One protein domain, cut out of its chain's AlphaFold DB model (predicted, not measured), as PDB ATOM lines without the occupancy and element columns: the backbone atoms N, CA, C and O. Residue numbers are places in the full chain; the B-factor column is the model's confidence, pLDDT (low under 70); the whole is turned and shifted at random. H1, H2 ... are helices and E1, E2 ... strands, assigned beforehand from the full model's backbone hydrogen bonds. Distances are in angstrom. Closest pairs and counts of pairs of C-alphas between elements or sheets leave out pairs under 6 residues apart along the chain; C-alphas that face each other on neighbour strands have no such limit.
ATOM      1  N   SER A  26      84.801  32.361  81.653       66.00
ATOM      2  CA  SER A  26      85.608  32.750  80.485       66.00
ATOM      3  C   SER A  26      85.151  31.971  79.245       66.00
ATOM      4  O   SER A  26      84.817  30.788  79.358       66.00
ATOM      5  N   ALA A  27      85.113  32.621  78.079       68.94
ATOM      6  CA  ALA A  27      84.786  31.952  76.821       68.94
ATOM      7  C   ALA A  27      85.756  30.786  76.531       68.94
ATOM      8  O   ALA A  27      86.948  30.882  76.839       68.94
ATOM      9  N   PRO A  28      85.276  29.672  75.948       72.81
ATOM     10  CA  PRO A  28      86.092  28.486  75.760       72.81
ATOM     11  C   PRO A  28      87.160  28.701  74.681       72.81
ATOM     12  O   PRO A  28      86.886  29.220  73.594       72.81
ATOM     13  N   VAL A  29      88.369  28.228  74.984       82.06
ATOM     14  CA  VAL A  29      89.472  28.057  74.035       82.06
ATOM     15  C   VAL A  29      89.527  26.574  73.678       82.06
ATOM     16  O   VAL A  29      89.848  25.736  74.517       82.06
ATOM     17  N   LEU A  30      89.146  26.235  72.450       87.75
ATOM     18  CA  LEU A  30      88.968  24.857  71.990       87.75
ATOM     19  C   LEU A  30      90.146  24.450  71.105       87.75
ATOM     20  O   LEU A  30      90.473  25.176  70.175       87.75
ATOM     21  N   GLN A  31      90.771  23.293  71.329       91.06
ATOM     22  CA  GLN A  31      91.792  22.792  70.400       91.06
ATOM     23  C   GLN A  31      91.126  22.057  69.228       91.06
ATOM     24  O   GLN A  31      90.245  21.222  69.441       91.06
ATOM     25  N   SER A  32      91.534  22.357  67.990       95.69
ATOM     26  CA  SER A  32      91.125  21.554  66.832       95.69
ATOM     27  C   SER A  32      91.834  20.195  66.813       95.69
ATOM     28  O   SER A  32      92.947  20.047  67.319       95.69
ATOM     29  N   LEU A  33      91.200  19.196  66.193       97.19
ATOM     30  CA  LEU A  33      91.789  17.872  65.965       97.19
ATOM     31  C   LEU A  33      93.065  17.950  65.118       97.19
ATOM     32  O   LEU A  33      94.010  17.205  65.343       97.19
ATOM     33  N   ASP A  34      93.094  18.866  64.149       96.81
ATOM     34  CA  ASP A  34      94.267  19.165  63.331       96.81
ATOM     35  C   ASP A  34      95.437  19.594  64.223       96.81
ATOM     36  O   ASP A  34      96.482  18.950  64.214       96.81
ATOM     37  N   SER A  35      95.219  20.606  65.069       95.94
ATOM     38  CA  SER A  35      96.180  21.052  66.081       95.94
ATOM     39  C   SER A  35      96.660  19.910  66.979       95.94
ATOM     40  O   SER A  35      97.866  19.704  67.111       95.94
ATOM     41  N   SER A  36      95.743  19.143  67.581       95.62
ATOM     42  CA  SER A  36      96.119  18.126  68.568       95.62
ATOM     43  C   SER A  36      96.912  16.965  67.964       95.62
ATOM     44  O   SER A  36      97.889  16.519  68.567       95.62
ATOM     45  N   VAL A  37      96.560  16.510  66.757       97.06
ATOM     46  CA  VAL A  37      97.254  15.411  66.064       97.06
ATOM     47  C   VAL A  37      98.572  15.872  65.430       97.06
ATOM     48  O   VAL A  37      99.556  15.126  65.425       97.06
ATOM     49  N   ILE A  38      98.641  17.107  64.919       96.19
ATOM     50  CA  ILE A  38      99.894  17.681  64.407       96.19
ATOM     51  C   ILE A  38     100.872  17.916  65.555       96.19
ATOM     52  O   ILE A  38     102.018  17.492  65.452       96.19
ATOM     53  N   ASN A  39     100.446  18.512  66.669       95.44
ATOM     54  CA  ASN A  39     101.341  18.799  67.791       95.44
ATOM     55  C   ASN A  39     101.597  17.609  68.719       95.44
ATOM     56  O   ASN A  39     102.538  17.658  69.512       95.44
ATOM     57  N   GLY A  40     100.826  16.526  68.592       95.06
ATOM     58  CA  GLY A  40     101.102  15.278  69.291       95.06
ATOM     59  C   GLY A  40     102.396  14.629  68.794       95.06
ATOM     60  O   GLY A  40     102.494  14.303  67.610       95.06
ATOM     61  N   TYR A  41     103.384  14.412  69.664       93.81
ATOM     62  CA  TYR A  41     104.561  13.593  69.327       93.81
ATOM     63  C   TYR A  41     104.211  12.095  69.336       93.81
ATOM     64  O   TYR A  41     104.755  11.321  68.549       93.81
ATOM     65  N   LEU A  42     103.240  11.717  70.171       94.94
ATOM     66  CA  LEU A  42     102.620  10.399  70.246       94.94
ATOM     67  C   LEU A  42     101.096  10.583  70.213       94.94
ATOM     68  O   LEU A  42     100.544  11.378  70.978       94.94
ATOM     69  N   VAL A  43     100.416   9.882  69.308       97.12
ATOM     70  CA  VAL A  43      98.954   9.906  69.158       97.12
ATOM     71  C   VAL A  43      98.453   8.472  69.105       97.12
ATOM     72  O   VAL A  43      98.819   7.716  68.202       97.12
ATOM     73  N   VAL A  44      97.608   8.102  70.063       98.00
ATOM     74  CA  VAL A  44      97.132   6.728  70.260       98.00
ATOM     75  C   VAL A  44      95.624   6.668  70.453       98.00
ATOM     76  O   VAL A  44      95.005   7.608  70.955       98.00
ATOM     77  N   VAL A  45      95.041   5.528  70.099       98.25
ATOM     78  CA  VAL A  45      93.714   5.109  70.544       98.25
ATOM     79  C   VAL A  45      93.903   4.061  71.628       98.25
ATOM     80  O   VAL A  45      94.680   3.124  71.450       98.25
ATOM     81  N   GLY A  46      93.208   4.202  72.750       97.31
ATOM     82  CA  GLY A  46      93.373   3.288  73.874       97.31
ATOM     83  C   GLY A  46      92.289   3.402  74.933       97.31
ATOM     84  O   GLY A  46      91.325   4.159  74.790       97.31
ATOM     85  N   LYS A  47      92.467   2.640  76.009       97.25
ATOM     86  CA  LYS A  47      91.609   2.635  77.199       97.25
ATOM     87  C   LYS A  47      92.468   2.762  78.448       97.25
ATOM     88  O   LYS A  47      93.567   2.216  78.501       97.25
ATOM     89  N   ILE A  48      91.957   3.452  79.462       95.12
ATOM     90  CA  ILE A  48      92.608   3.515  80.774       95.12
ATOM     91  C   ILE A  48      92.376   2.168  81.475       95.12
ATOM     92  O   ILE A  48      91.235   1.816  81.757       95.12
ATOM     93  N   GLU A  49      93.446   1.416  81.742       94.94
ATOM     94  CA  GLU A  49      93.402   0.186  82.548       94.94
ATOM     95  C   GLU A  49      93.439   0.510  84.043       94.94
ATOM     96  O   GLU A  49      92.675  -0.050  84.828       94.94
ATOM     97  N   SER A  50      94.332   1.427  84.433       93.12
ATOM     98  CA  SER A  50      94.542   1.856  85.816       93.12
ATOM     99  C   SER A  50      94.594   3.381  85.902       93.12
ATOM    100  O   SER A  50      95.136   4.040  85.013       93.12
ATOM    101  N   CYS A  51      94.009   3.947  86.958       88.75
ATOM    102  CA  CYS A  51      94.027   5.376  87.250       88.75
ATOM    103  C   CYS A  51      94.257   5.576  88.750       88.75
ATOM    104  O   CYS A  51      93.381   5.275  89.566       88.75
ATOM    105  N   LYS A  52      95.438   6.077  89.116       86.00
ATOM    106  CA  LYS A  52      95.777   6.473  90.483       86.00
ATOM    107  C   LYS A  52      96.040   7.975  90.491       86.00
ATOM    108  O   LYS A  52      97.075   8.438  90.027       86.00
ATOM    109  N   ASP A  53      95.061   8.711  91.005       80.19
ATOM    110  CA  ASP A  53      95.006  10.174  91.009       80.19
ATOM    111  C   ASP A  53      95.059  10.768  89.589       80.19
ATOM    112  O   ASP A  53      94.033  10.789  88.900       80.19
ATOM    113  N   ASP A  54      96.231  11.225  89.144       77.12
ATOM    114  CA  ASP A  54      96.484  11.678  87.772       77.12
ATOM    115  C   ASP A  54      97.549  10.850  87.027       77.12
ATOM    116  O   ASP A  54      97.859  11.151  85.874       77.12
ATOM    117  N   TRP A  55      98.064   9.775  87.633       88.75
ATOM    118  CA  TRP A  55      98.882   8.769  86.954       88.75
ATOM    119  C   TRP A  55      97.985   7.680  86.363       88.75
ATOM    120  O   TRP A  55      97.156   7.098  87.070       88.75
ATOM    121  N   VAL A  56      98.143   7.388  85.072       92.19
ATOM    122  CA  VAL A  56      97.344   6.371  84.377       92.19
ATOM    123  C   VAL A  56      98.205   5.354  83.640       92.19
ATOM    124  O   VAL A  56      99.255   5.685  83.091       92.19
ATOM    125  N   THR A  57      97.690   4.128  83.565       95.38
ATOM    126  CA  THR A  57      98.153   3.087  82.641       95.38
ATOM    127  C   THR A  57      97.128   2.968  81.519       95.38
ATOM    128  O   THR A  57      95.941   2.756  81.778       95.38
ATOM    129  N   ILE A  58      97.573   3.102  80.274       96.38
ATOM    130  CA  ILE A  58      96.736   3.089  79.073       96.38
ATOM    131  C   ILE A  58      97.075   1.829  78.278       96.38
ATOM    132  O   ILE A  58      98.212   1.686  77.831       96.38
ATOM    133  N   ALA A  59      96.099   0.948  78.058       97.69
ATOM    134  CA  ALA A  59      96.202  -0.089  77.035       97.69
ATOM    135  C   ALA A  59      96.011   0.561  75.662       97.69
ATOM    136  O   ALA A  59      94.975   1.186  75.406       97.69
ATOM    137  N   VAL A  60      97.007   0.427  74.790       98.00
ATOM    138  CA  VAL A  60      96.980   0.998  73.443       98.00
ATOM    139  C   VAL A  60      96.355  -0.012  72.486       98.00
ATOM    140  O   VAL A  60      96.835  -1.132  72.337       98.00
ATOM    141  N   GLU A  61      95.278   0.397  71.821       97.50
ATOM    142  CA  GLU A  61      94.627  -0.376  70.760       97.50
ATOM    143  C   GLU A  61      95.229  -0.061  69.381       97.50
ATOM    144  O   GLU A  61      95.301  -0.929  68.517       97.50
ATOM    145  N   GLU A  62      95.643   1.191  69.161       97.44
ATOM    146  CA  GLU A  62      96.182   1.679  67.889       97.44
ATOM    147  C   GLU A  62      97.161   2.831  68.148       97.44
ATOM    148  O   GLU A  62      96.859   3.746  68.912       97.44
ATOM    149  N   THR A  63      98.314   2.838  67.475       97.69
ATOM    150  CA  THR A  63      99.194   4.019  67.415       97.69
ATOM    151  C   THR A  63      99.006   4.706  66.067       97.69
ATOM    152  O   THR A  63      99.372   4.159  65.031       97.69
ATOM    153  N   ILE A  64      98.422   5.906  66.081       97.31
ATOM    154  CA  ILE A  64      98.180   6.726  64.884       97.31
ATOM    155  C   ILE A  64      99.453   7.486  64.477       97.31
ATOM    156  O   ILE A  64      99.687   7.724  63.291       97.31
ATOM    157  N   LYS A  65     100.279   7.885  65.454       96.19
ATOM    158  CA  LYS A  65     101.516   8.652  65.250       96.19
ATOM    159  C   LYS A  65     102.483   8.420  66.410       96.19
ATOM    160  O   LYS A  65     102.033   8.356  67.547       96.19
ATOM    161  N   GLY A  66     103.784   8.382  66.132       93.81
ATOM    162  CA  GLY A  66     104.825   8.087  67.123       93.81
ATOM    163  C   GLY A  66     105.235   6.612  67.106       93.81
ATOM    164  O   GLY A  66     104.815   5.857  66.227       93.81
ATOM    165  N   GLU A  67     106.081   6.212  68.052       92.62
ATOM    166  CA  GLU A  67     106.492   4.814  68.208       92.62
ATOM    167  C   GLU A  67     105.360   3.975  68.808       92.62
ATOM    168  O   GLU A  67     104.685   4.400  69.746       92.62
ATOM    169  N   ALA A  68     105.149   2.775  68.265       92.81
ATOM    170  CA  ALA A  68     104.104   1.879  68.738       92.81
ATOM    171  C   ALA A  68     104.486   1.260  70.088       92.81
ATOM    172  O   ALA A  68     105.513   0.595  70.209       92.81
ATOM    173  N   GLN A  69     103.630   1.447  71.091       92.06
ATOM    174  CA  GLN A  69     103.800   0.904  72.439       92.06
ATOM    175  C   GLN A  69     102.510   0.177  72.841       92.06
ATOM    176  O   GLN A  69     101.437   0.732  72.616       92.06
ATOM    177  N   PRO A  70     102.559  -1.041  73.417       92.94
ATOM    178  CA  PRO A  70     101.351  -1.784  73.797       92.94
ATOM    179  C   PRO A  70     100.673  -1.208  75.048       92.94
ATOM    180  O   PRO A  70      99.458  -1.327  75.221       92.94
ATOM    181  N   LYS A  71     101.459  -0.573  75.924       96.19
ATOM    182  CA  LYS A  71     100.994   0.160  77.100       96.19
ATOM    183  C   LYS A  71     101.768   1.458  77.238       96.19
ATOM    184  O   LYS A  71     102.953   1.494  76.922       96.19
ATOM    185  N   ILE A  72     101.096   2.487  77.740       95.62
ATOM    186  CA  ILE A  72     101.695   3.779  78.084       95.62
ATOM    187  C   ILE A  72     101.373   4.074  79.545       95.62
ATOM    188  O   ILE A  72     100.206   4.058  79.939       95.62
ATOM    189  N   GLU A  73     102.400   4.378  80.329       93.44
ATOM    190  CA  GLU A  73     102.251   4.969  81.657       93.44
ATOM    191  C   GLU A  73     102.563   6.459  81.562       93.44
ATOM    192  O   GLU A  73     103.627   6.852  81.085       93.44
ATOM    193  N   SER A  74     101.615   7.300  81.965       89.19
ATOM    194  CA  SER A  74     101.769   8.751  81.882       89.19
ATOM    195  C   SER A  74     100.942   9.447  82.945       89.19
ATOM    196  O   SER A  74      99.861   8.996  83.327       89.19
ATOM    197  N   ARG A  75     101.400  10.634  83.335       86.06
ATOM    198  CA  ARG A  75     100.553  11.606  84.015       86.06
ATOM    199  C   ARG A  75      99.580  12.220  83.008       86.06
ATOM    200  O   ARG A  75     100.014  12.701  81.962       86.06
ATOM    201  N   LEU A  76      98.285  12.204  83.307       79.31
ATOM    202  CA  LEU A  76      97.230  12.880  82.552       79.31
ATOM    203  C   LEU A  76      96.462  13.798  83.507       79.31
ATOM    204  O   LEU A  76      95.451  13.409  84.083       79.31
ATOM    205  N   ASN A  77      96.936  15.034  83.667       67.44
ATOM    206  CA  ASN A  77      96.227  16.064  84.421       67.44
ATOM    207  C   ASN A  77      95.968  17.277  83.521       67.44
ATOM    208  O   ASN A  77      96.908  17.950  83.109       67.44
ATOM    209  N   ASN A  78      94.693  17.539  83.231       61.75
ATOM    210  CA  ASN A  78      94.241  18.637  82.371       61.75
ATOM    211  C   ASN A  78      93.447  19.712  83.146       61.75
ATOM    212  O   ASN A  78      92.709  20.485  82.537       61.75
ATOM    213  N   GLY A  79      93.585  19.771  84.476       60.28
ATOM    214  CA  GLY A  79      92.910  20.761  85.321       60.28
ATOM    215  C   GLY A  79      91.437  20.445  85.612       60.28
ATOM    216  O   GLY A  79      91.034  19.279  85.681       60.28
ATOM    217  N   ASP A  80      90.640  21.496  85.823       48.00
ATOM    218  CA  ASP A  80      89.236  21.399  86.234       48.00
ATOM    219  C   ASP A  80      88.396  20.604  85.222       48.00
ATOM    220  O   ASP A  80      88.159  21.038  84.093       48.00
ATOM    221  N   GLY A  81      87.913  19.432  85.646       60.47
ATOM    222  CA  GLY A  81      87.158  18.508  84.795       60.47
ATOM    223  C   GLY A  81      87.927  17.268  84.324       60.47
ATOM    224  O   GLY A  81      87.514  16.646  83.346       60.47
ATOM    225  N   TRP A  82      89.011  16.868  85.000       77.62
ATOM    226  CA  TRP A  82      89.607  15.531  84.845       77.62
ATOM    227  C   TRP A  82      88.573  14.411  85.073       77.62
ATOM    228  O   TRP A  82      87.891  14.381  86.097       77.62
ATOM    229  N   ARG A  83      88.475  13.465  84.125       83.31
ATOM    230  CA  ARG A  83      87.494  12.357  84.125       83.31
ATOM    231  C   ARG A  83      88.130  10.963  84.058       83.31
ATOM    232  O   ARG A  83      87.456   9.996  83.724       83.31
ATOM    233  N   GLY A  84      89.415  10.825  84.395       86.38
ATOM    234  CA  GLY A  84      90.153   9.559  84.253       86.38
ATOM    235  C   GLY A  84      89.496   8.353  84.926       86.38
ATOM    236  O   GLY A  84      89.405   7.293  84.315       86.38
ATOM    237  N   ARG A  85      88.989   8.519  86.158       87.81
ATOM    238  CA  ARG A  85      88.277   7.447  86.880       87.81
ATOM    239  C   ARG A  85      86.933   7.090  86.235       87.81
ATOM    240  O   ARG A  85      86.629   5.905  86.129       87.81
ATOM    241  N   ASP A  86      86.176   8.071  85.738       89.19
ATOM    242  CA  ASP A  86      84.935   7.822  84.985       89.19
ATOM    243  C   ASP A  86      85.224   7.039  83.699       89.19
ATOM    244  O   ASP A  86      84.552   6.056  83.398       89.19
ATOM    245  N   TRP A  87      86.236   7.473  82.941       92.62
ATOM    246  CA  TRP A  87      86.641   6.848  81.684       92.62
ATOM    247  C   TRP A  87      87.152   5.421  81.892       92.62
ATOM    248  O   TRP A  87      86.776   4.537  81.126       92.62
ATOM    249  N   GLN A  88      87.937   5.176  82.946       92.94
ATOM    250  CA  GLN A  88      88.354   3.832  83.347       92.94
ATOM    251  C   GLN A  88      87.134   2.956  83.681       92.94
ATOM    252  O   GLN A  88      86.966   1.888  83.097       92.94
ATOM    253  N   ALA A  89      86.245   3.424  84.567       92.38
ATOM    254  CA  ALA A  89      85.067   2.669  85.006       92.38
ATOM    255  C   ALA A  89      84.077   2.364  83.864       92.38
ATOM    256  O   ALA A  89      83.395   1.342  83.890       92.38
ATOM    257  N   GLN A  90      84.007   3.233  82.853       94.00
ATOM    258  CA  GLN A  90      83.163   3.061  81.665       94.00
ATOM    259  C   GLN A  90      83.845   2.262  80.541       94.00
ATOM    260  O   GLN A  90      83.212   2.001  79.517       94.00
ATOM    261  N   GLY A  91      85.130   1.905  80.680       94.06
ATOM    262  CA  GLY A  91      85.925   1.317  79.595       94.06
ATOM    263  C   GLY A  91      86.003   2.222  78.357       94.06
ATOM    264  O   GLY A  91      86.037   1.724  77.227       94.06
ATOM    265  N   ALA A  92      85.958   3.543  78.562       94.88
ATOM    266  CA  ALA A  92      85.826   4.537  77.507       94.88
ATOM    267  C   ALA A  92      87.010   4.477  76.537       94.88
ATOM    268  O   ALA A  92      88.174   4.430  76.941       94.88
ATOM    269  N   ARG A  93      86.700   4.492  75.240       97.06
ATOM    270  CA  ARG A  93      87.689   4.478  74.167       97.06
ATOM    271  C   ARG A  93      88.149   5.912  73.925       97.06
ATOM    272  O   ARG A  93      87.332   6.773  73.610       97.06
ATOM    273  N   LEU A  94      89.439   6.179  74.084       96.50
ATOM    274  CA  LEU A  94      89.998   7.528  74.034       96.50
ATOM    275  C   LEU A  94      90.951   7.673  72.848       96.50
ATOM    276  O   LEU A  94      91.784   6.800  72.620       96.50
ATOM    277  N   LEU A  95      90.863   8.796  72.133       97.62
ATOM    278  CA  LEU A  95      91.939   9.294  71.276       97.62
ATOM    279  C   LEU A  95      92.782  10.267  72.106       97.62
ATOM    280  O   LEU A  95      92.271  11.289  72.568       97.62
ATOM    281  N   ILE A  96      94.056   9.942  72.304       95.75
ATOM    282  CA  ILE A  96      94.977  10.662  73.187       95.75
ATOM    283  C   ILE A  96      96.144  11.178  72.348       95.75
ATOM    284  O   ILE A  96      96.802  10.404  71.659       95.75
ATOM    285  N   SER A  97      96.389  12.488  72.388       95.56
ATOM    286  CA  SER A  97      97.506  13.146  71.699       95.56
ATOM    287  C   SER A  97      98.417  13.812  72.724       95.56
ATOM    288  O   SER A  97      98.066  14.857  73.281       95.56
ATOM    289  N   PHE A  98      99.574  13.205  72.977       93.44
ATOM    290  CA  PHE A  98     100.591  13.703  73.899       93.44
ATOM    291  C   PHE A  98     101.403  14.808  73.222       93.44
ATOM    292  O   PHE A  98     102.090  14.554  72.232       93.44
ATOM    293  N   GLN A  99     101.305  16.036  73.730       91.81
ATOM    294  CA  GLN A  99     101.991  17.225  73.213       91.81
ATOM    295  C   GLN A  99     103.046  17.677  74.237       91.81
ATOM    296  O   GLN A  99     103.129  17.145  75.343       91.81
ATOM    297  N   ARG A 100     103.899  18.640  73.873       86.06
ATOM    298  CA  ARG A 100     105.045  19.047  74.711       86.06
ATOM    299  C   ARG A 100     104.640  19.693  76.044       86.06
ATOM    300  O   ARG A 100     105.381  19.580  77.015       86.06
ATOM    301  N   ASP A 101     103.513  20.393  76.065       82.75
ATOM    302  CA  ASP A 101     103.024  21.231  77.168       82.75
ATOM    303  C   ASP A 101     101.667  20.775  77.737       82.75
ATOM    304  O   ASP A 101     101.248  21.261  78.785       82.75
ATOM    305  N   ARG A 102     100.967  19.862  77.049       87.56
ATOM    306  CA  ARG A 102      99.605  19.407  77.375       87.56
ATOM    307  C   ARG A 102      99.318  18.028  76.776       87.56
ATOM    308  O   ARG A 102     100.001  17.599  75.850       87.56
ATOM    309  N   THR A 103      98.233  17.385  77.201       89.81
ATOM    310  CA  THR A 103      97.682  16.217  76.491       89.81
ATOM    311  C   THR A 103      96.266  16.518  76.020       89.81
ATOM    312  O   THR A 103      95.417  16.903  76.816       89.81
ATOM    313  N   ALA A 104      95.967  16.307  74.739       91.69
ATOM    314  CA  ALA A 104      94.588  16.358  74.258       91.69
ATOM    315  C   ALA A 104      93.942  14.975  74.369       91.69
ATOM    316  O   ALA A 104      94.541  13.978  73.966       91.69
ATOM    317  N   ILE A 105      92.717  14.922  74.892       92.50
ATOM    318  CA  ILE A 105      91.953  13.686  75.083       92.50
ATOM    319  C   ILE A 105      90.571  13.881  74.464       92.50
ATOM    320  O   ILE A 105      89.867  14.833  74.802       92.50
ATOM    321  N   ILE A 106      90.179  12.977  73.569       93.44
ATOM    322  CA  ILE A 106      88.842  12.925  72.976       93.44
ATOM    323  C   ILE A 106      88.195  11.597  73.365       93.44
ATOM    324  O   ILE A 106      88.705  10.523  73.046       93.44
ATOM    325  N   ASP A 107      87.048  11.689  74.032       93.62
ATOM    326  CA  ASP A 107      86.194  10.560  74.392       93.62
ATOM    327  C   ASP A 107      85.408  10.087  73.158       93.62
ATOM    328  O   ASP A 107      84.432  10.717  72.742       93.62
ATOM    329  N   LEU A 108      85.862   8.986  72.552       95.94
ATOM    330  CA  LEU A 108      85.245   8.365  71.375       95.94
ATOM    331  C   LEU A 108      84.002   7.534  71.734       95.94
ATOM    332  O   LEU A 108      83.258   7.141  70.837       95.94
ATOM    333  N   SER A 109      83.774   7.263  73.023       93.62
ATOM    334  CA  SER A 109      82.587   6.562  73.530       93.62
ATOM    335  C   SER A 109      81.426   7.516  73.850       93.62
ATOM    336  O   SER A 109      80.297   7.064  74.060       93.62
ATOM    337  N   SER A 110      81.669   8.830  73.880       89.62
ATOM    338  CA  SER A 110      80.654   9.841  74.184       89.62
ATOM    339  C   SER A 110      79.547   9.925  73.125       89.62
ATOM    340  O   SER A 110      79.801  10.122  71.937       89.62
ATOM    341  N   LYS A 111      78.287   9.884  73.579       85.12
ATOM    342  CA  LYS A 111      77.096  10.117  72.737       85.12
ATOM    343  C   LYS A 111      76.962  11.574  72.267       85.12
ATOM    344  O   LYS A 111      76.350  11.816  71.233       85.12
ATOM    345  N   ASP A 112      77.561  12.515  73.000       84.25
ATOM    346  CA  ASP A 112      77.556  13.962  72.727       84.25
ATOM    347  C   ASP A 112      78.883  14.418  72.061       84.25
ATOM    348  O   ASP A 112      79.261  15.590  72.142       84.25
ATOM    349  N   ILE A 113      79.624  13.502  71.411       88.12
ATOM    350  CA  ILE A 113      80.909  13.812  70.761       88.12
ATOM    351  C   ILE A 113      80.770  14.981  69.767       88.12
ATOM    352  O   ILE A 113      79.874  15.029  68.923       88.12
ATOM    353  N   SER A 114      81.650  15.970  69.898       90.31
ATOM    354  CA  SER A 114      81.719  17.152  69.036       90.31
ATOM    355  C   SER A 114      83.163  17.634  68.992       90.31
ATOM    356  O   SER A 114      83.660  18.205  69.959       90.31
ATOM    357  N   VAL A 115      83.846  17.353  67.884       92.62
ATOM    358  CA  VAL A 115      85.277  17.623  67.700       92.62
ATOM    359  C   VAL A 115      85.460  18.646  66.587       92.62
ATOM    360  O   VAL A 115      84.986  18.444  65.469       92.62
ATOM    361  N   PHE A 116      86.152  19.742  66.884       93.50
ATOM    362  CA  PHE A 116      86.388  20.826  65.933       93.50
ATOM    363  C   PHE A 116      87.559  20.507  65.001       93.50
ATOM    364  O   PHE A 116      88.584  19.975  65.427       93.50
ATOM    365  N   ARG A 117      87.417  20.860  63.725       94.69
ATOM    366  CA  ARG A 117      88.486  20.845  62.720       94.69
ATOM    367  C   ARG A 117      89.014  22.259  62.475       94.69
ATOM    368  O   ARG A 117      88.302  23.235  62.698       94.69
ATOM    369  N   ALA A 118      90.227  22.374  61.938       92.38
ATOM    370  CA  ALA A 118      90.837  23.651  61.563       92.38
ATOM    371  C   ALA A 118      90.033  24.423  60.501       92.38
ATOM    372  O   ALA A 118      90.028  25.648  60.494       92.38
ATOM    373  N   ASN A 119      89.274  23.716  59.656       89.00
ATOM    374  CA  ASN A 119      88.331  24.308  58.701       89.00
ATOM    375  C   ASN A 119      86.983  24.744  59.329       89.00
ATOM    376  O   ASN A 119      86.025  24.997  58.600       89.00
ATOM    377  N   LEU A 120      86.893  24.790  60.664       85.12
ATOM    378  CA  LEU A 120      85.710  25.117  61.472       85.12
ATOM    379  C   LEU A 120      84.514  24.151  61.356       85.12
ATOM    380  O   LEU A 120      83.445  24.433  61.900       85.12
ATOM    381  N   SER A 121      84.671  22.996  60.702       89.94
ATOM    382  CA  SER A 121      83.658  21.932  60.755       89.94
ATOM    383  C   SER A 121      83.669  21.205  62.106       89.94
ATOM    384  O   SER A 121      84.690  21.148  62.797       89.94
ATOM    385  N   VAL A 122      82.518  20.641  62.487       90.38
ATOM    386  CA  VAL A 122      82.341  19.878  63.731       90.38
ATOM    387  C   VAL A 122      82.030  18.427  63.390       90.38
ATOM    388  O   VAL A 122      80.981  18.126  62.822       90.38
ATOM    389  N   VAL A 123      82.929  17.521  63.764       92.88
ATOM    390  CA  VAL A 123      82.758  16.077  63.585       92.88
ATOM    391  C   VAL A 123      82.022  15.511  64.798       92.88
ATOM    392  O   VAL A 123      82.447  15.712  65.937       92.88
ATOM    393  N   LYS A 124      80.909  14.806  64.556       91.62
ATOM    394  CA  LYS A 124      80.020  14.246  65.596       91.62
ATOM    395  C   LYS A 124      79.938  12.714  65.574       91.62
ATOM    396  O   LYS A 124      78.951  12.130  66.008       91.62
ATOM    397  N   ASN A 125      80.961  12.052  65.036       93.88
ATOM    398  CA  ASN A 125      81.032  10.596  64.944       93.88
ATOM    399  C   ASN A 125      82.467  10.107  65.200       93.88
ATOM    400  O   ASN A 125      83.412  10.629  64.612       93.88
ATOM    401  N   ALA A 126      82.621   9.089  66.049       95.75
ATOM    402  CA  ALA A 126      83.924   8.572  66.467       95.75
ATOM    403  C   ALA A 126      84.777   8.014  65.314       95.75
ATOM    404  O   ALA A 126      85.980   8.264  65.277       95.75
ATOM    405  N   ASN A 127      84.174   7.314  64.346       95.75
ATOM    406  CA  ASN A 127      84.913   6.770  63.203       95.75
ATOM    407  C   ASN A 127      85.425   7.903  62.310       95.75
ATOM    408  O   ASN A 127      86.602   7.929  61.974       95.75
ATOM    409  N   GLN A 128      84.586   8.910  62.041       96.44
ATOM    410  CA  GLN A 128      85.003  10.106  61.301       96.44
ATOM    411  C   GLN A 128      86.122  10.883  62.016       96.44
ATOM    412  O   GLN A 128      87.011  11.408  61.352       96.44
ATOM    413  N   VAL A 129      86.115  10.946  63.356       97.56
ATOM    414  CA  VAL A 129      87.228  11.525  64.133       97.56
ATOM    415  C   VAL A 129      88.513  10.725  63.917       97.56
ATOM    416  O   VAL A 129      89.549  11.324  63.639       97.56
ATOM    417  N   LEU A 130      88.455   9.392  63.995       98.12
ATOM    418  CA  LEU A 130      89.617   8.520  63.803       98.12
ATOM    419  C   LEU A 130      90.175   8.579  62.378       98.12
ATOM    420  O   LEU A 130      91.372   8.790  62.205       98.12
ATOM    421  N   ASP A 131      89.329   8.452  61.359       98.00
ATOM    422  CA  ASP A 131      89.748   8.501  59.954       98.00
ATOM    423  C   ASP A 131      90.393   9.846  59.623       98.00
ATOM    424  O   ASP A 131      91.468   9.917  59.020       98.00
ATOM    425  N   ALA A 132      89.786  10.928  60.106       97.75
ATOM    426  CA  ALA A 132      90.300  12.261  59.882       97.75
ATOM    427  C   ALA A 132      91.554  12.563  60.735       97.75
ATOM    428  O   ALA A 132      92.348  13.406  60.319       97.75
ATOM    429  N   ALA A 133      91.773  11.884  61.871       98.12
ATOM    430  CA  ALA A 133      93.020  11.928  62.649       98.12
ATOM    431  C   ALA A 133      94.158  11.154  61.961       98.12
ATOM    432  O   ALA A 133      95.261  11.682  61.821       98.12
ATOM    433  N   ARG A 134      93.886   9.943  61.457       98.25
ATOM    434  CA  ARG A 134      94.836   9.152  60.652       98.25
ATOM    435  C   ARG A 134      95.304   9.925  59.424       98.25
ATOM    436  O   ARG A 134      96.499   9.950  59.139       98.25
ATOM    437  N   GLN A 135      94.381  10.596  58.733       97.50
ATOM    438  CA  GLN A 135      94.712  11.417  57.571       97.50
ATOM    439  C   GLN A 135      95.610  12.610  57.954       97.50
ATOM    440  O   GLN A 135      96.666  12.770  57.348       97.50
ATOM    441  N   ILE A 136      95.294  13.362  59.025       97.00
ATOM    442  CA  ILE A 136      96.181  14.433  59.533       97.00
ATOM    443  C   ILE A 136      97.591  13.896  59.827       97.00
ATOM    444  O   ILE A 136      98.579  14.502  59.405       97.00
ATOM    445  N   ALA A 137      97.694  12.781  60.557       96.56
ATOM    446  CA  ALA A 137      98.972  12.198  60.962       96.56
ATOM    447  C   ALA A 137      99.802  11.709  59.764       96.56
ATOM    448  O   ALA A 137     101.026  11.856  59.756       96.56
ATOM    449  N   LYS A 138      99.139  11.170  58.734       96.31
ATOM    450  CA  LYS A 138      99.755  10.771  57.463       96.31
ATOM    451  C   LYS A 138     100.302  11.973  56.692       96.31
ATOM    452  O   LYS A 138     101.432  11.903  56.211       96.31
ATOM    453  N   ASP A 139      99.540  13.060  56.619       94.25
ATOM    454  CA  ASP A 139      99.910  14.264  55.863       94.25
ATOM    455  C   ASP A 139     100.963  15.123  56.593       94.25
ATOM    456  O   ASP A 139     101.670  15.912  55.971       94.25
ATOM    457  N   ASN A 140     101.119  14.932  57.909       93.31
ATOM    458  CA  ASN A 140     102.042  15.683  58.771       93.31
ATOM    459  C   ASN A 140     103.075  14.788  59.483       93.31
ATOM    460  O   ASN A 140     103.470  15.054  60.622       93.31
ATOM    461  N   ARG A 141     103.532  13.718  58.819       88.75
ATOM    462  CA  ARG A 141     104.572  12.813  59.345       88.75
ATOM    463  C   ARG A 141     105.812  13.581  59.815       88.75
ATOM    464  O   ARG A 141     106.319  14.451  59.113       88.75
ATOM    465  N   GLY A 142     106.293  13.246  61.012       84.69
ATOM    466  CA  GLY A 142     107.478  13.857  61.632       84.69
ATOM    467  C   GLY A 142     107.311  15.305  62.113       84.69
ATOM    468  O   GLY A 142     108.208  15.813  62.777       84.69
ATOM    469  N   ARG A 143     106.185  15.976  61.832       87.44
ATOM    470  CA  ARG A 143     105.921  17.346  62.300       87.44
ATOM    471  C   ARG A 143     105.240  17.335  63.665       87.44
ATOM    472  O   ARG A 143     104.311  16.558  63.872       87.44
ATOM    473  N   TYR A 144     105.688  18.209  64.561       90.00
ATOM    474  CA  TYR A 144     105.051  18.570  65.833       90.00
ATOM    475  C   TYR A 144     105.675  19.870  66.360       90.00
ATOM    476  O   TYR A 144     106.713  20.303  65.858       90.00
ATOM    477  N   GLY A 145     105.045  20.513  67.348       88.25
ATOM    478  CA  GLY A 145     105.496  21.814  67.859       88.25
ATOM    479  C   GLY A 145     105.250  22.977  66.888       88.25
ATOM    480  O   GLY A 145     105.954  23.982  66.952       88.25
ATOM    481  N   ILE A 146     104.273  22.839  65.988       91.44
ATOM    482  CA  ILE A 146     103.793  23.929  65.136       91.44
ATOM    483  C   ILE A 146     103.007  24.913  66.010       91.44
ATOM    484  O   ILE A 146     102.219  24.505  66.867       91.44
ATOM    485  N   ALA A 147     103.215  26.211  65.788       94.19
ATOM    486  CA  ALA A 147     102.460  27.258  66.466       94.19
ATOM    487  C   ALA A 147     100.943  27.107  66.232       94.19
ATOM    488  O   ALA A 147     100.502  26.602  65.198       94.19
ATOM    489  N   GLU A 148     100.145  27.570  67.193       94.62
ATOM    490  CA  GLU A 148      98.684  27.583  67.100       94.62
ATOM    491  C   GLU A 148      98.171  29.018  66.958       94.62
ATOM    492  O   GLU A 148      98.697  29.947  67.573       94.62
ATOM    493  N   PHE A 149      97.123  29.195  66.157       95.12
ATOM    494  CA  PHE A 149      96.413  30.454  65.995       95.12
ATOM    495  C   PHE A 149      95.003  30.353  66.585       95.12
ATOM    496  O   PHE A 149      94.218  29.483  66.206       95.12
ATOM    497  N   ALA A 150      94.660  31.288  67.474       93.12
ATOM    498  CA  ALA A 150      93.342  31.372  68.094       93.12
ATOM    499  C   ALA A 150      92.339  32.063  67.153       93.12
ATOM    500  O   ALA A 150      92.217  33.292  67.146       93.12
ATOM    501  N   MET A 151      91.605  31.273  66.369       90.75
ATOM    502  CA  MET A 151      90.571  31.774  65.465       90.75
ATOM    503  C   MET A 151      89.262  32.019  66.221       90.75
ATOM    504  O   MET A 151      88.710  31.104  66.828       90.75
ATOM    505  N   THR A 152      88.731  33.242  66.170       87.75
ATOM    506  CA  THR A 152      87.480  33.594  66.860       87.75
ATOM    507  C   THR A 152      86.257  33.138  66.060       87.75
ATOM    508  O   THR A 152      86.082  33.534  64.901       87.75
ATOM    509  N   VAL A 153      85.393  32.310  66.652       82.25
ATOM    510  CA  VAL A 153      84.281  31.644  65.947       82.25
ATOM    511  C   VAL A 153      82.913  32.176  66.368       82.25
ATOM    512  O   VAL A 153      82.729  32.699  67.462       82.25
ATOM    513  N   ALA A 154      81.919  32.040  65.487       72.62
ATOM    514  CA  ALA A 154      80.548  32.407  65.823       72.62
ATOM    515  C   ALA A 154      79.954  31.446  66.864       72.62
ATOM    516  O   ALA A 154      80.122  30.232  66.753       72.62
ATOM    517  N   ALA A 155      79.139  31.971  67.780       68.19
ATOM    518  CA  ALA A 155      78.310  31.181  68.698       68.19
ATOM    519  C   ALA A 155      77.486  30.077  67.990       68.19
ATOM    520  O   ALA A 155      77.283  28.992  68.538       68.19
ATOM    521  N   SER A 156      77.057  30.320  66.746       68.25
ATOM    522  CA  SER A 156      76.327  29.348  65.923       68.25
ATOM    523  C   SER A 156      77.140  28.095  65.573       68.25
ATOM    524  O   SER A 156      76.563  27.013  65.497       68.25
ATOM    525  N   VAL A 157      78.469  28.199  65.427       71.88
ATOM    526  CA  VAL A 157      79.362  27.056  65.142       71.88
ATOM    527  C   VAL A 157      79.359  26.052  66.299       71.88
ATOM    528  O   VAL A 157      79.520  24.853  66.083       71.88
ATOM    529  N   LEU A 158      79.104  26.520  67.524       72.38
ATOM    530  CA  LEU A 158      79.038  25.676  68.713       72.38
ATOM    531  C   LEU A 158      77.620  25.162  69.034       72.38
ATOM    532  O   LEU A 158      77.431  24.436  70.013       72.38
ATOM    533  N   THR A 159      76.604  25.524  68.244       70.75
ATOM    534  CA  THR A 159      75.209  25.156  68.534       70.75
ATOM    535  C   THR A 159      75.011  23.636  68.499       70.75
ATOM    536  O   THR A 159      75.384  22.945  67.549       70.75
ATOM    537  N   GLY A 160      74.406  23.090  69.554       67.25
ATOM    538  CA  GLY A 160      74.237  21.648  69.730       67.25
ATOM    539  C   GLY A 160      75.544  20.882  69.977       67.25
ATOM    540  O   GLY A 160      75.624  19.714  69.598       67.25
ATOM    541  N   THR A 161      76.557  21.529  70.559       74.06
ATOM    542  CA  THR A 161      77.748  20.886  71.148       74.06
ATOM    543  C   THR A 161      77.682  20.970  72.686       74.06
ATOM    544  O   THR A 161      76.821  21.679  73.220       74.06
ATOM    545  N   PRO A 162      78.558  20.284  73.448       72.62
ATOM    546  CA  PRO A 162      78.676  20.508  74.894       72.62
ATOM    547  C   PRO A 162      79.002  21.970  75.239       72.62
ATOM    548  O   PRO A 162      78.517  22.498  76.240       72.62
ATOM    549  N   GLN A 163      79.751  22.639  74.361       71.56
ATOM    550  CA  GLN A 163      80.099  24.055  74.413       71.56
ATOM    551  C   GLN A 163      79.121  24.906  73.589       71.56
ATOM    552  O   GLN A 163      79.523  25.848  72.921       71.56
ATOM    553  N   ASP A 164      77.822  24.617  73.641       64.31
ATOM    554  CA  ASP A 164      76.790  25.518  73.116       64.31
ATOM    555  C   ASP A 164      76.587  26.707  74.091       64.31
ATOM    556  O   ASP A 164      76.367  26.462  75.282       64.31
ATOM    557  N   PRO A 165      76.626  27.981  73.645       58.25
ATOM    558  CA  PRO A 165      76.340  29.135  74.509       58.25
ATOM    559  C   PRO A 165      74.914  29.130  75.084       58.25
ATOM    560  O   PRO A 165      74.677  29.638  76.173       58.25
ATOM    561  N   ASN A 166      73.955  28.460  74.438       54.56
ATOM    562  CA  ASN A 166      72.617  28.258  75.008       54.56
ATOM    563  C   ASN A 166      72.635  27.294  76.218       54.56
ATOM    564  O   ASN A 166      71.676  27.264  76.993       54.56
ATOM    565  N   ARG A 167      73.701  26.487  76.377       51.66
ATOM    566  CA  ARG A 167      73.963  25.646  77.559       51.66
ATOM    567  C   ARG A 167      74.824  26.369  78.612       51.66
ATOM    568  O   ARG A 167      74.773  25.977  79.773       51.66
ATOM    569  N   ASN A 168      75.606  27.392  78.239       54.69
ATOM    570  CA  ASN A 168      76.673  27.961  79.071       54.69
ATOM    571  C   ASN A 168      76.800  29.492  78.931       54.69
ATOM    572  O   ASN A 168      77.021  30.006  77.841       54.69
ATOM    573  N   TRP A 169      76.762  30.212  80.054       51.59
ATOM    574  CA  TRP A 169      76.933  31.669  80.098       51.59
ATOM    575  C   TRP A 169      78.423  32.064  80.151       51.59
ATOM    576  O   TRP A 169      79.101  31.765  81.142       51.59
ATOM    577  N   TRP A 170      78.926  32.739  79.107       56.06
ATOM    578  CA  TRP A 170      80.324  33.194  79.010       56.06
ATOM    579  C   TRP A 170      80.488  34.707  78.854       56.06
ATOM    580  O   TRP A 170      79.637  35.385  78.286       56.06
ATOM    581  N   ALA A 171      81.656  35.200  79.266       52.34
ATOM    582  CA  ALA A 171      82.216  36.476  78.847       52.34
ATOM    583  C   ALA A 171      83.216  36.257  77.697       52.34
ATOM    584  O   ALA A 171      84.192  35.519  77.850       52.34
TER     585      ALA A 171
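AT A GLANCE: This is residues 26 to 171 of the 522 residues of an uncharacterized protein of Armatimonadetes bacterium 55-13 (UniProt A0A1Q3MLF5). The body is a strongly twisted, curled sheet of five strands, whose two long strands, E2 and E3, each bend sharply partway; H1 and H3 pack side by side on one part of it, and H2 packs on E2 elsewhere. Beyond the sheet, at the end of the longest axis away from E3 and E4, lie E1, E7, H4 and residues 159 to 171. The 146 printed residues hold four named helices and seven named strands, in the order E1 H1 E2 E3 E4 H2 E5 E6 H3 E7 H4, a mixed class. The sheet runs E4 E3 E2 E5 E6, all antiparallel. The whole is compact, with a radius of gyration of the C-alphas of 15.0 A and spans of 41 by 34 by 27 A.

HOW THE PARTS SIT: Begin at E1, residues 29 to 31, which pairs with no named strand. Next comes H1, residues 33 to 39. Then E2, residues 42 to 52, E3, residues 55 to 65, and E4, residues 71 to 75, form a meander, each strand the antiparallel neighbour of the one before. Look for N 47 and O 59, 3.0 A apart, and N 72 and O 58, 3.0 A apart, both within hydrogen-bond range. E2 bends by 93 degrees at residue 45, E3 by 94 degrees at residue 62. H2, residues 84 to 89, is on the sheet; its closest C-alphas to E2 are those of Gln 88 and Ile 48, 5.0 A apart. E5, residues 94 to 98, is the antiparallel neighbour of E2, with N 96 and O 44 at 2.9 A, and forms a hairpin with E6, residues 103 to 107, with N 95 and O 106 at 2.9 A. H1 is on the sheet at a height of 8.5 A, over E5 and along the strands. H3, residues 126 to 139, is on the sheet at 8.8 A, over E2 and E5, on the same face as H2. With residues 133 to 137 alone H3 touches H1, closest at the C-alphas of Ala 137 and Val 37, 6.3 A, the same way at a steep tilt of 39 degrees. E7, residues 148 to 152, pairs with no named strand, and H4, residues 155 to 158, is not on the sheet. In H1, H2 and H3 every O i to N i+4 pair is within hydrogen-bond range; H4 is too short for one.

IN THESE COORDINATES: Find C-alpha 29 at (89.472, 28.057, 74.035), where E1 begins. E2 spans 21.7 A and E3 21.9 A; H3 runs 20.0 A to C-alpha 139 at (99.910, 14.264, 55.863). H4 ends at C-alpha 158, (79.038, 25.676, 68.713).

THE WHOLE: The C-alphas of Pro 70 and Ala 171, the two farthest apart, are 43.1 A apart. The printed part has no cut, and E6 to H3 is a long link. Residues 26 to 27, 77 to 81, 155 to 156, 160 and 164 to 171 have pLDDT under 70.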